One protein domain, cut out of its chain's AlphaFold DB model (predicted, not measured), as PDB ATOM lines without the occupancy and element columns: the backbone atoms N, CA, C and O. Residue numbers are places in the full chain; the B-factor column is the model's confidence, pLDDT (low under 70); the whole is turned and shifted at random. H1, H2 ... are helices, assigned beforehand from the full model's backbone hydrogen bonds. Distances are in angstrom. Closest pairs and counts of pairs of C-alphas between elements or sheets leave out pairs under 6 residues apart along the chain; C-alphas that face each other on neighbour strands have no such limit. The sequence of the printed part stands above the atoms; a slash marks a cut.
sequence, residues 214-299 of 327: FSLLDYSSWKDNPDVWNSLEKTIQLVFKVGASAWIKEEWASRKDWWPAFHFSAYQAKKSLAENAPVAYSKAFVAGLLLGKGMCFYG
ATOM      1  N   PHE A 214     -43.377  53.037 -28.938       97.06
ATOM      2  CA  PHE A 214     -43.680  53.375 -30.331       97.06
ATOM      3  C   PHE A 214     -43.004  54.690 -30.737       97.06
ATOM      4  O   PHE A 214     -42.332  54.735 -31.761       97.06
ATOM      5  N   SER A 215     -43.106  55.725 -29.896       96.56
ATOM      6  CA  SER A 215     -42.479  57.028 -30.150       96.56
ATOM      7  C   SER A 215     -40.958  56.930 -30.254       96.56
ATOM      8  O   SER A 215     -40.377  57.547 -31.135       96.56
ATOM      9  N   LEU A 216     -40.301  56.130 -29.407       97.06
ATOM     10  CA  LEU A 216     -38.856  55.900 -29.492       97.06
ATOM     11  C   LEU A 216     -38.456  55.304 -30.842       97.06
ATOM     12  O   LEU A 216     -37.521  55.790 -31.477       97.06
ATOM     13  N   LEU A 217     -39.169  54.264 -31.281       97.31
ATOM     14  CA  LEU A 217     -38.872  53.563 -32.529       97.31
ATOM     15  C   LEU A 217     -39.129  54.409 -33.773       97.31
ATOM     16  O   LEU A 217     -38.546  54.106 -34.808       97.31
ATOM     17  N   ASP A 218     -39.890  55.498 -33.675       96.88
ATOM     18  CA  ASP A 218     -40.049  56.426 -34.794       96.88
ATOM     19  C   ASP A 218     -38.733  57.111 -35.200       96.88
ATOM     20  O   ASP A 218     -38.592  57.577 -36.332       96.88
ATOM     21  N   TYR A 219     -37.740  57.141 -34.306       96.31
ATOM     22  CA  TYR A 219     -36.446  57.767 -34.551       96.31
ATOM     23  C   TYR A 219     -35.393  56.744 -34.990       96.31
ATOM     24  O   TYR A 219     -35.226  55.665 -34.415       96.31
ATOM     25  N   SER A 220     -34.597  57.121 -35.992       94.00
ATOM     26  CA  SER A 220     -33.565  56.263 -36.588       94.00
ATOM     27  C   SER A 220     -32.495  55.794 -35.601       94.00
ATOM     28  O   SER A 220     -32.010  54.673 -35.740       94.00
ATOM     29  N   SER A 221     -32.174  56.595 -34.582       94.06
ATOM     30  CA  SER A 221     -31.212  56.246 -33.527       94.06
ATOM     31  C   SER A 221     -31.627  55.021 -32.706       94.06
ATOM     32  O   SER A 221     -30.771  54.326 -32.167       94.06
ATOM     33  N   TRP A 222     -32.928  54.731 -32.630       96.25
ATOM     34  CA  TRP A 222     -33.490  53.633 -31.836       96.25
ATOM     35  C   TRP A 222     -33.944  52.443 -32.673       96.25
ATOM     36  O   TRP A 222     -34.247  51.380 -32.136       96.25
ATOM     37  N   LYS A 223     -33.958  52.604 -33.996       93.00
ATOM     38  CA  LYS A 223     -34.488  51.644 -34.967       93.00
ATOM     39  C   LYS A 223     -33.988  50.211 -34.782       93.00
ATOM     40  O   LYS A 223     -34.746  49.266 -35.013       93.00
ATOM     41  N   ASP A 224     -32.725  50.056 -34.402       92.81
ATOM     42  CA  ASP A 224     -32.052  48.765 -34.237       92.81
ATOM     43  C   ASP A 224     -31.677  48.485 -32.766       92.81
ATOM     44  O   ASP A 224     -30.944  47.540 -32.482       92.81
ATOM     45  N   ASN A 225     -32.194  49.274 -31.813       95.44
ATOM     46  CA  ASN A 225     -31.856  49.132 -30.400       95.44
ATOM     47  C   ASN A 225     -32.548  47.897 -29.767       95.44
ATOM     48  O   ASN A 225     -33.782  47.826 -29.752       95.44
ATOM     49  N   PRO A 226     -31.790  46.931 -29.210       94.38
ATOM     50  CA  PRO A 226     -32.344  45.690 -28.663       94.38
ATOM     51  C   PRO A 226     -33.247  45.892 -27.450       94.38
ATOM     52  O   PRO A 226     -34.259  45.197 -27.321       94.38
ATOM     53  N   ASP A 227     -32.926  46.849 -26.587       95.19
ATOM     54  CA  ASP A 227     -33.668  47.075 -25.351       95.19
ATOM     55  C   ASP A 227     -35.056  47.648 -25.633       95.19
ATOM     56  O   ASP A 227     -36.035  47.219 -25.011       95.19
ATOM     57  N   VAL A 228     -35.175  48.534 -26.629       96.56
ATOM     58  CA  VAL A 228     -36.471  49.081 -27.062       96.56
ATOM     59  C   VAL A 228     -37.349  47.983 -27.657       96.56
ATOM     60  O   VAL A 228     -38.497  47.827 -27.241       96.56
ATOM     61  N   TRP A 229     -36.819  47.166 -28.574       96.25
ATOM     62  CA  TRP A 229     -37.591  46.087 -29.206       96.25
ATOM     63  C   TRP A 229     -38.029  45.005 -28.215       96.25
ATOM     64  O   TRP A 229     -39.181  44.569 -28.250       96.25
ATOM     65  N   ASN A 230     -37.148  44.607 -27.297       93.50
ATOM     66  CA  ASN A 230     -37.476  43.661 -26.232       93.50
ATOM     67  C   ASN A 230     -38.550  44.228 -25.287       93.50
ATOM     68  O   ASN A 230     -39.486  43.525 -24.899       93.50
ATOM     69  N   SER A 231     -38.444  45.511 -24.933       94.75
ATOM     70  CA  SER A 231     -39.436  46.193 -24.095       94.75
ATOM     71  C   SER A 231     -40.786  46.315 -24.802       94.75
ATOM     72  O   SER A 231     -41.826  46.099 -24.173       94.75
ATOM     73  N   LEU A 232     -40.790  46.576 -26.113       95.75
ATOM     74  CA  LEU A 232     -42.006  46.618 -26.922       95.75
ATOM     75  C   LEU A 232     -42.673  45.245 -27.008       95.75
ATOM     76  O   LEU A 232     -43.872  45.149 -26.755       95.75
ATOM     77  N   GLU A 233     -41.918  44.177 -27.284       92.25
ATOM     78  CA  GLU A 233     -42.442  42.803 -27.295       92.25
ATOM     79  C   GLU A 233     -43.135  42.469 -25.965       92.25
ATOM     80  O   GLU A 233     -44.285  42.014 -25.955       92.25
ATOM     81  N   LYS A 234     -42.460  42.725 -24.838       90.88
ATOM     82  CA  LYS A 234     -42.994  42.465 -23.492       90.88
ATOM     83  C   LYS A 234     -44.254  43.279 -23.209       90.88
ATOM     84  O   LYS A 234     -45.236  42.733 -22.703       90.88
ATOM     85  N   THR A 235     -44.243  44.564 -23.558       91.81
ATOM     86  CA  THR A 235     -45.380  45.468 -23.337       91.81
ATOM     87  C   THR A 235     -46.579  45.051 -24.182       91.81
ATOM     88  O   THR A 235     -47.685  44.942 -23.662       91.81
ATOM     89  N   ILE A 236     -46.372  44.706 -25.454       90.44
ATOM     90  CA  ILE A 236     -47.420  44.179 -26.335       90.44
ATOM     91  C   ILE A 236     -48.017  42.883 -25.772       90.44
ATOM     92  O   ILE A 236     -49.240  42.754 -25.690       90.44
ATOM     93  N   GLN A 237     -47.184  41.931 -25.333       87.19
ATOM     94  CA  GLN A 237     -47.661  40.689 -24.712       87.19
ATOM     95  C   GLN A 237     -48.516  40.962 -23.468       87.19
ATOM     96  O   GLN A 237     -49.537  40.302 -23.264       87.19
ATOM     97  N   LEU A 238     -48.132  41.942 -22.650       86.81
ATOM     98  CA  LEU A 238     -48.903  42.362 -21.483       86.81
ATOM     99  C   LEU A 238     -50.242  43.002 -21.874       86.81
ATOM    100  O   LEU A 238     -51.275  42.635 -21.316       86.81
ATOM    101  N   VAL A 239     -50.244  43.895 -22.866       86.75
ATOM    102  CA  VAL A 239     -51.452  44.544 -23.405       86.75
ATOM    103  C   VAL A 239     -52.451  43.511 -23.941       86.75
ATOM    104  O   VAL A 239     -53.653  43.627 -23.690       86.75
ATOM    105  N   PHE A 240     -51.970  42.451 -24.599       84.56
ATOM    106  CA  PHE A 240     -52.816  41.326 -25.006       84.56
ATOM    107  C   PHE A 240     -53.412  40.574 -23.817       84.56
ATOM    108  O   PHE A 240     -54.612  40.304 -23.819       84.56
ATOM    109  N   LYS A 241     -52.612  40.268 -22.786       84.44
ATOM    110  CA  LYS A 241     -53.093  39.567 -21.581       84.44
ATOM    111  C   LYS A 241     -54.210  40.326 -20.865       84.44
ATOM    112  O   LYS A 241     -55.115  39.696 -20.332       84.44
ATOM    113  N   VAL A 242     -54.171  41.660 -20.870       84.94
ATOM    114  CA  VAL A 242     -55.215  42.499 -20.249       84.94
ATOM    115  C   VAL A 242     -56.382  42.830 -21.190       84.94
ATOM    116  O   VAL A 242     -57.256  43.609 -20.813       84.94
ATOM    117  N   GLY A 243     -56.413  42.253 -22.397       84.12
ATOM    118  CA  GLY A 243     -57.503  42.417 -23.363       84.12
ATOM    119  C   GLY A 243     -57.567  43.794 -24.031       84.12
ATOM    120  O   GLY A 243     -58.599  44.151 -24.591       84.12
ATOM    121  N   ALA A 244     -56.488  44.580 -23.991       88.62
ATOM    122  CA  ALA A 244     -56.483  45.978 -24.426       88.62
ATOM    123  C   ALA A 244     -55.845  46.183 -25.814       88.62
ATOM    124  O   ALA A 244     -55.148  47.164 -26.067       88.62
ATOM    125  N   SER A 245     -56.094  45.259 -26.746       87.56
ATOM    126  CA  SER A 245     -55.508  45.277 -28.100       87.56
ATOM    127  C   SER A 245     -55.857  46.525 -28.924       87.56
ATOM    128  O   SER A 245     -55.138  46.852 -29.868       87.56
ATOM    129  N   ALA A 246     -56.919  47.252 -28.557       90.88
ATOM    130  CA  ALA A 246     -57.273  48.537 -29.156       90.88
ATOM    131  C   ALA A 246     -56.143  49.578 -29.043       90.88
ATOM    132  O   ALA A 246     -55.938  50.332 -29.986       90.88
ATOM    133  N   TRP A 247     -55.356  49.561 -27.961       92.75
ATOM    134  CA  TRP A 247     -54.231  50.487 -27.769       92.75
ATOM    135  C   TRP A 247     -53.121  50.285 -28.800       92.75
ATOM    136  O   TRP A 247     -52.546  51.242 -29.302       92.75
ATOM    137  N   ILE A 248     -52.850  49.031 -29.177       91.94
ATOM    138  CA  ILE A 248     -51.870  48.726 -30.228       91.94
ATOM    139  C   ILE A 248     -52.370  49.262 -31.572       91.94
ATOM    140  O   ILE A 248     -51.586  49.798 -32.345       91.94
ATOM    141  N   LYS A 249     -53.675  49.138 -31.849       90.44
ATOM    142  CA  LYS A 249     -54.275  49.660 -33.085       90.44
ATOM    143  C   LYS A 249     -54.228  51.186 -33.144       90.44
ATOM    144  O   LYS A 249     -53.960  51.715 -34.214       90.44
ATOM    145  N   GLU A 250     -54.475  51.859 -32.022       93.88
ATOM    146  CA  GLU A 250     -54.375  53.318 -31.897       93.88
ATOM    147  C   GLU A 250     -52.962  53.795 -32.249       93.88
ATOM    148  O   GLU A 250     -52.796  54.592 -33.170       93.88
ATOM    149  N   GLU A 251     -51.936  53.231 -31.603       94.12
ATOM    150  CA  GLU A 251     -50.544  53.618 -31.859       94.12
ATOM    151  C   GLU A 251     -50.055  53.204 -33.256       94.12
ATOM    152  O   GLU A 251     -49.244  53.900 -33.867       94.12
ATOM    153  N   TRP A 252     -50.563  52.097 -33.800       94.00
ATOM    154  CA  TRP A 252     -50.229  51.641 -35.147       94.00
ATOM    155  C   TRP A 252     -50.846  52.503 -36.256       94.00
ATOM    156  O   TRP A 252     -50.255  52.637 -37.329       94.00
ATOM    157  N   ALA A 253     -52.020  53.096 -36.024       93.62
ATOM    158  CA  ALA A 253     -52.805  53.757 -37.066       93.62
ATOM    159  C   ALA A 253     -52.053  54.894 -37.778       93.62
ATOM    160  O   ALA A 253     -52.164  55.009 -38.997       93.62
ATOM    161  N   SER A 254     -51.264  55.687 -37.047       93.50
ATOM    162  CA  SER A 254     -50.446  56.783 -37.596       93.50
ATOM    163  C   SER A 254     -49.141  56.317 -38.259       93.50
ATOM    164  O   SER A 254     -48.445  57.108 -38.897       93.50
ATOM    165  N   ARG A 255     -48.787  55.038 -38.102       95.69
ATOM    166  CA  ARG A 255     -47.493  54.460 -38.498       95.69
ATOM    167  C   ARG A 255     -47.593  53.469 -39.646       95.69
ATOM    168  O   ARG A 255     -46.595  53.210 -40.319       95.69
ATOM    169  N   LYS A 256     -48.795  52.953 -39.908       92.44
ATOM    170  CA  LYS A 256     -49.070  51.907 -40.903       92.44
ATOM    171  C   LYS A 256     -48.517  52.194 -42.305       92.44
ATOM    172  O   LYS A 256     -48.146  51.251 -42.993       92.44
ATOM    173  N   ASP A 257     -48.430  53.463 -42.704       92.25
ATOM    174  CA  ASP A 257     -48.044  53.852 -44.064       92.25
ATOM    175  C   ASP A 257     -46.517  53.942 -44.252       92.25
ATOM    176  O   ASP A 257     -46.035  53.918 -45.383       92.25
ATOM    177  N   TRP A 258     -45.730  54.001 -43.168       94.19
ATOM    178  CA  TRP A 258     -44.279  54.228 -43.254       94.19
ATOM    179  C   TRP A 258     -43.424  53.287 -42.391       94.19
ATOM    180  O   TRP A 258     -42.322  52.924 -42.815       94.19
ATOM    181  N   TRP A 259     -43.914  52.791 -41.247       95.38
ATOM    182  CA  TRP A 259     -43.222  51.755 -40.459       95.38
ATOM    183  C   TRP A 259     -42.885  50.491 -41.263       95.38
ATOM    184  O   TRP A 259     -41.797  49.951 -41.048       95.38
ATOM    185  N   PRO A 260     -43.731  49.994 -42.194       92.25
ATOM    186  CA  PRO A 260     -43.378  48.827 -42.996       92.25
ATOM    187  C   PRO A 260     -42.093  49.019 -43.801       92.25
ATOM    188  O   PRO A 260     -41.207  48.172 -43.755       92.25
ATOM    189  N   ALA A 261     -41.939  50.156 -44.482       90.94
ATOM    190  CA  ALA A 261     -40.714  50.463 -45.217       90.94
ATOM    191  C   ALA A 261     -39.539  50.728 -44.262       90.94
ATOM    192  O   ALA A 261     -38.410  50.287 -44.506       90.94
ATOM    193  N   PHE A 262     -39.813  51.421 -43.157       93.81
ATOM    194  CA  PHE A 262     -38.798  51.869 -42.220       93.81
ATOM    195  C   PHE A 262     -38.220  50.727 -41.375       93.81
ATOM    196  O   PHE A 262     -37.005  50.531 -41.392       93.81
ATOM    197  N   HIS A 263     -39.044  49.937 -40.687       93.44
ATOM    198  CA  HIS A 263     -38.607  48.840 -39.816       93.44
ATOM    199  C   HIS A 263     -38.696  47.464 -40.464       93.44
ATOM    200  O   HIS A 263     -37.886  46.595 -40.130       93.44
ATOM    201  N   PHE A 264     -39.670  47.265 -41.359       90.12
ATOM    202  CA  PHE A 264     -40.089  45.933 -41.790       90.12
ATOM    203  C   PHE A 264     -39.810  45.601 -43.269       90.12
ATOM    204  O   PHE A 264     -40.423  44.693 -43.831       90.12
ATOM    205  N   SER A 265     -38.845  46.266 -43.909       88.44
ATOM    206  CA  SER A 265     -38.443  45.908 -45.275       88.44
ATOM    207  C   SER A 265     -37.546  44.666 -45.315       88.44
ATOM    208  O   SER A 265     -36.836  44.353 -44.357       88.44
ATOM    209  N   ALA A 266     -37.513  43.972 -46.457       85.12
ATOM    210  CA  ALA A 266     -36.671  42.785 -46.645       85.12
ATOM    211  C   ALA A 266     -35.177  43.065 -46.398       85.12
ATOM    212  O   ALA A 266     -34.455  42.213 -45.880       85.12
ATOM    213  N   TYR A 267     -34.716  44.273 -46.736       88.94
ATOM    214  CA  TYR A 267     -33.363  44.720 -46.415       88.94
ATOM    215  C   TYR A 267     -33.142  44.792 -44.898       88.94
ATOM    216  O   TYR A 267     -32.175  44.224 -44.396       88.94
ATOM    217  N   GLN A 268     -34.065  45.421 -44.160       89.00
ATOM    218  CA  GLN A 268     -33.980  45.529 -42.699       89.00
ATOM    219  C   GLN A 268     -34.041  44.157 -42.024       89.00
ATOM    220  O   GLN A 268     -33.284  43.908 -41.091       89.00
ATOM    221  N   ALA A 269     -34.867  43.244 -42.537       85.62
ATOM    222  CA  ALA A 269     -34.926  41.870 -42.056       85.62
ATOM    223  C   ALA A 269     -33.555  41.179 -42.167       85.62
ATOM    224  O   ALA A 269     -33.024  40.672 -41.175       85.62
ATOM    225  N   LYS A 270     -32.951  41.201 -43.362       87.12
ATOM    226  CA  LYS A 270     -31.634  40.595 -43.615       87.12
ATOM    227  C   LYS A 270     -30.543  41.233 -42.754       87.12
ATOM    228  O   LYS A 270     -29.787  40.505 -42.117       87.12
ATOM    229  N   LYS A 271     -30.512  42.567 -42.686       89.94
ATOM    230  CA  LYS A 271     -29.552  43.330 -41.880       89.94
ATOM    231  C   LYS A 271     -29.657  42.972 -40.395       89.94
ATOM    232  O   LYS A 271     -28.678  42.533 -39.806       89.94
ATOM    233  N   SER A 272     -30.852  43.082 -39.805       88.88
ATOM    234  CA  SER A 272     -31.049  42.775 -38.385       88.88
ATOM    235  C   SER A 272     -30.727  41.316 -38.061       88.88
ATOM    236  O   SER A 272     -30.185  41.059 -36.999       88.88
ATOM    237  N   LEU A 273     -31.001  40.356 -38.951       88.06
ATOM    238  CA  LEU A 273     -30.657  38.953 -38.693       88.06
ATOM    239  C   LEU A 273     -29.142  38.708 -38.708       88.06
ATOM    240  O   LEU A 273     -28.657  37.918 -37.903       88.06
ATOM    241  N   ALA A 274     -28.417  39.381 -39.605       90.69
ATOM    242  CA  ALA A 274     -26.965  39.280 -39.699       90.69
ATOM    243  C   ALA A 274     -26.252  39.968 -38.523       90.69
ATOM    244  O   ALA A 274     -25.277  39.433 -38.006       90.69
ATOM    245  N   GLU A 275     -26.740  41.134 -38.093       92.25
ATOM    246  CA  GLU A 275     -26.084  41.950 -37.064       92.25
ATOM    247  C   GLU A 275     -26.556  41.625 -35.638       92.25
ATOM    248  O   GLU A 275     -25.762  41.642 -34.700       92.25
ATOM    249  N   ASN A 276     -27.850  41.350 -35.445       89.44
ATOM    250  CA  ASN A 276     -28.453  41.153 -34.126       89.44
ATOM    251  C   ASN A 276     -29.718  40.275 -34.203       89.44
ATOM    252  O   ASN A 276     -30.856  40.757 -34.241       89.44
ATOM    253  N   ALA A 277     -29.519  38.954 -34.200       87.56
ATOM    254  CA  ALA A 277     -30.609  37.981 -34.286       87.56
ATOM    255  C   ALA A 277     -31.730  38.180 -33.230       87.56
ATOM    256  O   ALA A 277     -32.900  38.062 -33.594       87.56
ATOM    257  N   PRO A 278     -31.448  38.530 -31.957       88.50
ATOM    258  CA  PRO A 278     -32.494  38.907 -31.002       88.50
ATOM    259  C   PRO A 278     -33.414  40.041 -31.481       88.50
ATOM    260  O   PRO A 278     -34.636  39.896 -31.418       88.50
ATOM    261  N   VAL A 279     -32.857  41.133 -32.017       90.19
ATOM    262  CA  VAL A 279     -33.644  42.249 -32.581       90.19
ATOM    263  C   VAL A 279     -34.489  41.779 -33.756       90.19
ATOM    264  O   VAL A 279     -35.669  42.120 -33.841       90.19
ATOM    265  N   ALA A 280     -33.914  40.961 -34.641       89.12
ATOM    266  CA  ALA A 280     -34.642  40.352 -35.749       89.12
ATOM    267  C   ALA A 280     -35.874  39.568 -35.268       89.12
ATOM    268  O   ALA A 280     -36.963  39.730 -35.822       89.12
ATOM    269  N   TYR A 281     -35.739  38.767 -34.207       87.94
ATOM    270  CA  TYR A 281     -36.852  37.996 -33.649       87.94
ATOM    271  C   TYR A 281     -37.944  38.877 -33.044       87.94
ATOM    272  O   TYR A 281     -39.124  38.647 -33.325       87.94
ATOM    273  N   SER A 282     -37.584  39.903 -32.271       90.12
ATOM    274  CA  SER A 282     -38.576  40.827 -31.713       90.12
ATOM    275  C   SER A 282     -39.273  41.635 -32.813       90.12
ATOM    276  O   SER A 282     -40.498  41.746 -32.799       90.12
ATOM    277  N   LYS A 283     -38.544  42.105 -33.838       91.06
ATOM    278  CA  LYS A 283     -39.143  42.759 -35.013       91.06
ATOM    279  C   LYS A 283     -40.104  41.834 -35.754       91.06
ATOM    280  O   LYS A 283     -41.197  42.263 -36.102       91.06
ATOM    281  N   ALA A 284     -39.741  40.567 -35.959       87.19
ATOM    282  CA  ALA A 284     -40.611  39.581 -36.598       87.19
ATOM    283  C   ALA A 284     -41.897  39.330 -35.806       87.19
ATOM    284  O   ALA A 284     -42.979  39.261 -36.389       87.19
ATOM    285  N   PHE A 285     -41.783  39.223 -34.479       87.62
ATOM    286  CA  PHE A 285     -42.932  39.086 -33.593       87.62
ATOM    287  C   PHE A 285     -43.872  40.292 -33.710       87.62
ATOM    288  O   PHE A 285     -45.068  40.114 -33.932       87.62
ATOM    289  N   VAL A 286     -43.332  41.511 -33.615       89.88
ATOM    290  CA  VAL A 286     -44.122  42.747 -33.723       89.88
ATOM    291  C   VAL A 286     -44.739  42.887 -35.120       89.88
ATOM    292  O   VAL A 286     -45.934  43.151 -35.232       89.88
ATOM    293  N   ALA A 287     -43.978  42.630 -36.187       88.38
ATOM    294  CA  ALA A 287     -44.464  42.681 -37.565       88.38
ATOM    295  C   ALA A 287     -45.638  41.721 -37.802       88.38
ATOM    296  O   ALA A 287     -46.654  42.123 -38.364       88.38
ATOM    297  N   GLY A 288     -45.544  40.477 -37.316       83.25
ATOM    298  CA  GLY A 288     -46.621  39.488 -37.444       83.25
ATOM    299  C   GLY A 288     -47.924  39.897 -36.749       83.25
ATOM    300  O   GLY A 288     -48.997  39.436 -37.134       83.25
ATOM    301  N   LEU A 289     -47.844  40.778 -35.749       83.44
ATOM    302  CA  LEU A 289     -49.005  41.323 -35.049       83.44
ATOM    303  C   LEU A 289     -49.583  42.563 -35.740       83.44
ATOM    304  O   LEU A 289     -50.802  42.691 -35.818       83.44
ATOM    305  N   LEU A 290     -48.727  43.463 -36.231       85.75
ATOM    306  CA  LEU A 290     -49.143  44.744 -36.816       85.75
ATOM    307  C   LEU A 290     -49.588  44.625 -38.281       85.75
ATOM    308  O   LEU A 290     -50.529  45.299 -38.695       85.75
ATOM    309  N   LEU A 291     -48.929  43.765 -39.062       80.56
ATOM    310  CA  LEU A 291     -49.130  43.644 -40.513       80.56
ATOM    311  C   LEU A 291     -50.167  42.576 -40.903       80.56
ATOM    312  O   LEU A 291     -50.578  42.513 -42.058       80.56
ATOM    313  N   GLY A 292     -50.611  41.748 -39.951       65.44
ATOM    314  CA  GLY A 292     -51.605  40.698 -40.175       65.44
ATOM    315  C   GLY A 292     -51.042  39.374 -40.718       65.44
ATOM    316  O   GLY A 292     -49.852  39.220 -40.998       65.44
ATOM    317  N   LYS A 293     -51.921  38.367 -40.836       49.50
ATOM    318  CA  LYS A 293     -51.571  37.020 -41.321       49.50
ATOM    319  C   LYS A 293     -51.263  37.069 -42.825       49.50
ATOM    320  O   LYS A 293     -52.164  37.318 -43.611       49.50
ATOM    321  N   GLY A 294     -50.016  36.784 -43.209       43.75
ATOM    322  CA  GLY A 294     -49.596  36.639 -44.615       43.75
ATOM    323  C   GLY A 294     -48.333  37.418 -44.992       43.75
ATOM    324  O   GLY A 294     -47.663  37.065 -45.957       43.75
ATOM    325  N   MET A 295     -47.951  38.422 -44.199       45.72
ATOM    326  CA  MET A 295     -46.735  39.211 -44.424       45.72
ATOM    327  C   MET A 295     -45.529  38.508 -43.781       45.72
ATOM    328  O   MET A 295     -45.251  38.656 -42.591       45.72
ATOM    329  N   CYS A 296     -44.824  37.684 -44.559       45.56
ATOM    330  CA  CYS A 296     -43.592  37.019 -44.127       45.56
ATOM    331  C   CYS A 296     -42.431  38.028 -44.058       45.56
ATOM    332  O   CYS A 296     -41.748  38.259 -45.050       45.56
ATOM    333  N   PHE A 297     -42.196  38.622 -42.882       48.62
ATOM    334  CA  PHE A 297     -41.041  39.504 -42.638       48.62
ATOM    335  C   PHE A 297     -39.701  38.742 -42.697       48.62
ATOM    336  O   PHE A 297     -38.709  39.222 -43.238       48.62
ATOM    337  N   TYR A 298     -39.718  37.495 -42.227       48.59
ATOM    338  CA  TYR A 298     -38.747  36.453 -42.548       48.59
ATOM    339  C   TYR A 298     -39.525  35.319 -43.219       48.59
ATOM    340  O   TYR A 298     -40.678  35.089 -42.859       48.59
ATOM    341  N   GLY A 299     -38.942  34.592 -44.175       40.19
ATOM    342  CA  GLY A 299     -39.606  33.498 -44.910       40.19
ATOM    343  C   GLY A 299     -40.041  32.278 -44.074       40.19
ATOM    344  O   GLY A 299     -40.259  31.208 -44.628       40.19
TER     345      GLY A 299
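This is residues 214 to 299 of the 327 residues of the protein "TATA box-binding protein-associated factor RNA polymerase I subunit A" of Acipenser ruthenus (UniProt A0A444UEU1). What shape do these atoms make? The helices make one round: H2 runs one way, H3, H4 and H5 lead back, and H6 runs the same way as H2 again, crossing it at a steep angle. H5 folds back on H6 as a hairpin, and the short H1 is near H2 and H3. What is it built of? The printed part has 86 residues with six named helices, H1 to H6 in chain order, and no named strand; its class is all helix. How large is it? It is compact, with a radius of gyration of the C-alphas of 12.2 A and spans of 35 by 26 by 22 A.

Where do the first helices lie? H1, residues 214 to 217, begins with C-alpha 214 at (-43.680, 53.375, -30.331). H2, residues 226 to 241, is 22.8 A long, and H3, residues 245 to 253, 12.6 A. Which follow? H4 is residues 259 to 263, H5 266 to 275, 14.3 A, and H6 277 to 290, 19.9 A, ending with C-alpha 290 at (-49.143, 44.744, -36.816).

What does the hub, H2, touch? With residues 228 to 232 alone it only just touches H1, with 3 pairs of C-alphas within 8 A, the closest those of Leu 217 and Val 228, 7.5 A apart. With residues 236 to 239 alone it only just touches H3, also with 3 pairs, the closest C-alphas those of Val 239 and Ser 245, 6.2 A. With residues 226 to 233 alone it touches H6, the closest C-alphas those of Pro 226 and Val 279, 5.4 A, at 37 degrees, only just steep, the same way. What of H4 and H5? H5 and H6 form a hairpin at a shallow tilt of 32 degrees, opposite ways, the closest C-alphas those of Ser 272 and Ala 280, 5.1 A. H4 is close to H6 but not clearly touching, the closest C-alphas those of His 263 and Lys 283, 7.8 A. Are the helix backbones complete? In H2, H3, H4, H5 and H6 every O i to N i+4 pair is within hydrogen-bond range; H1 is too short for such a pair.

Is it cut, and are links long? The printed part has no cut and no long link. Where is confidence low? Residues 292 to 299 are under pLDDT 70.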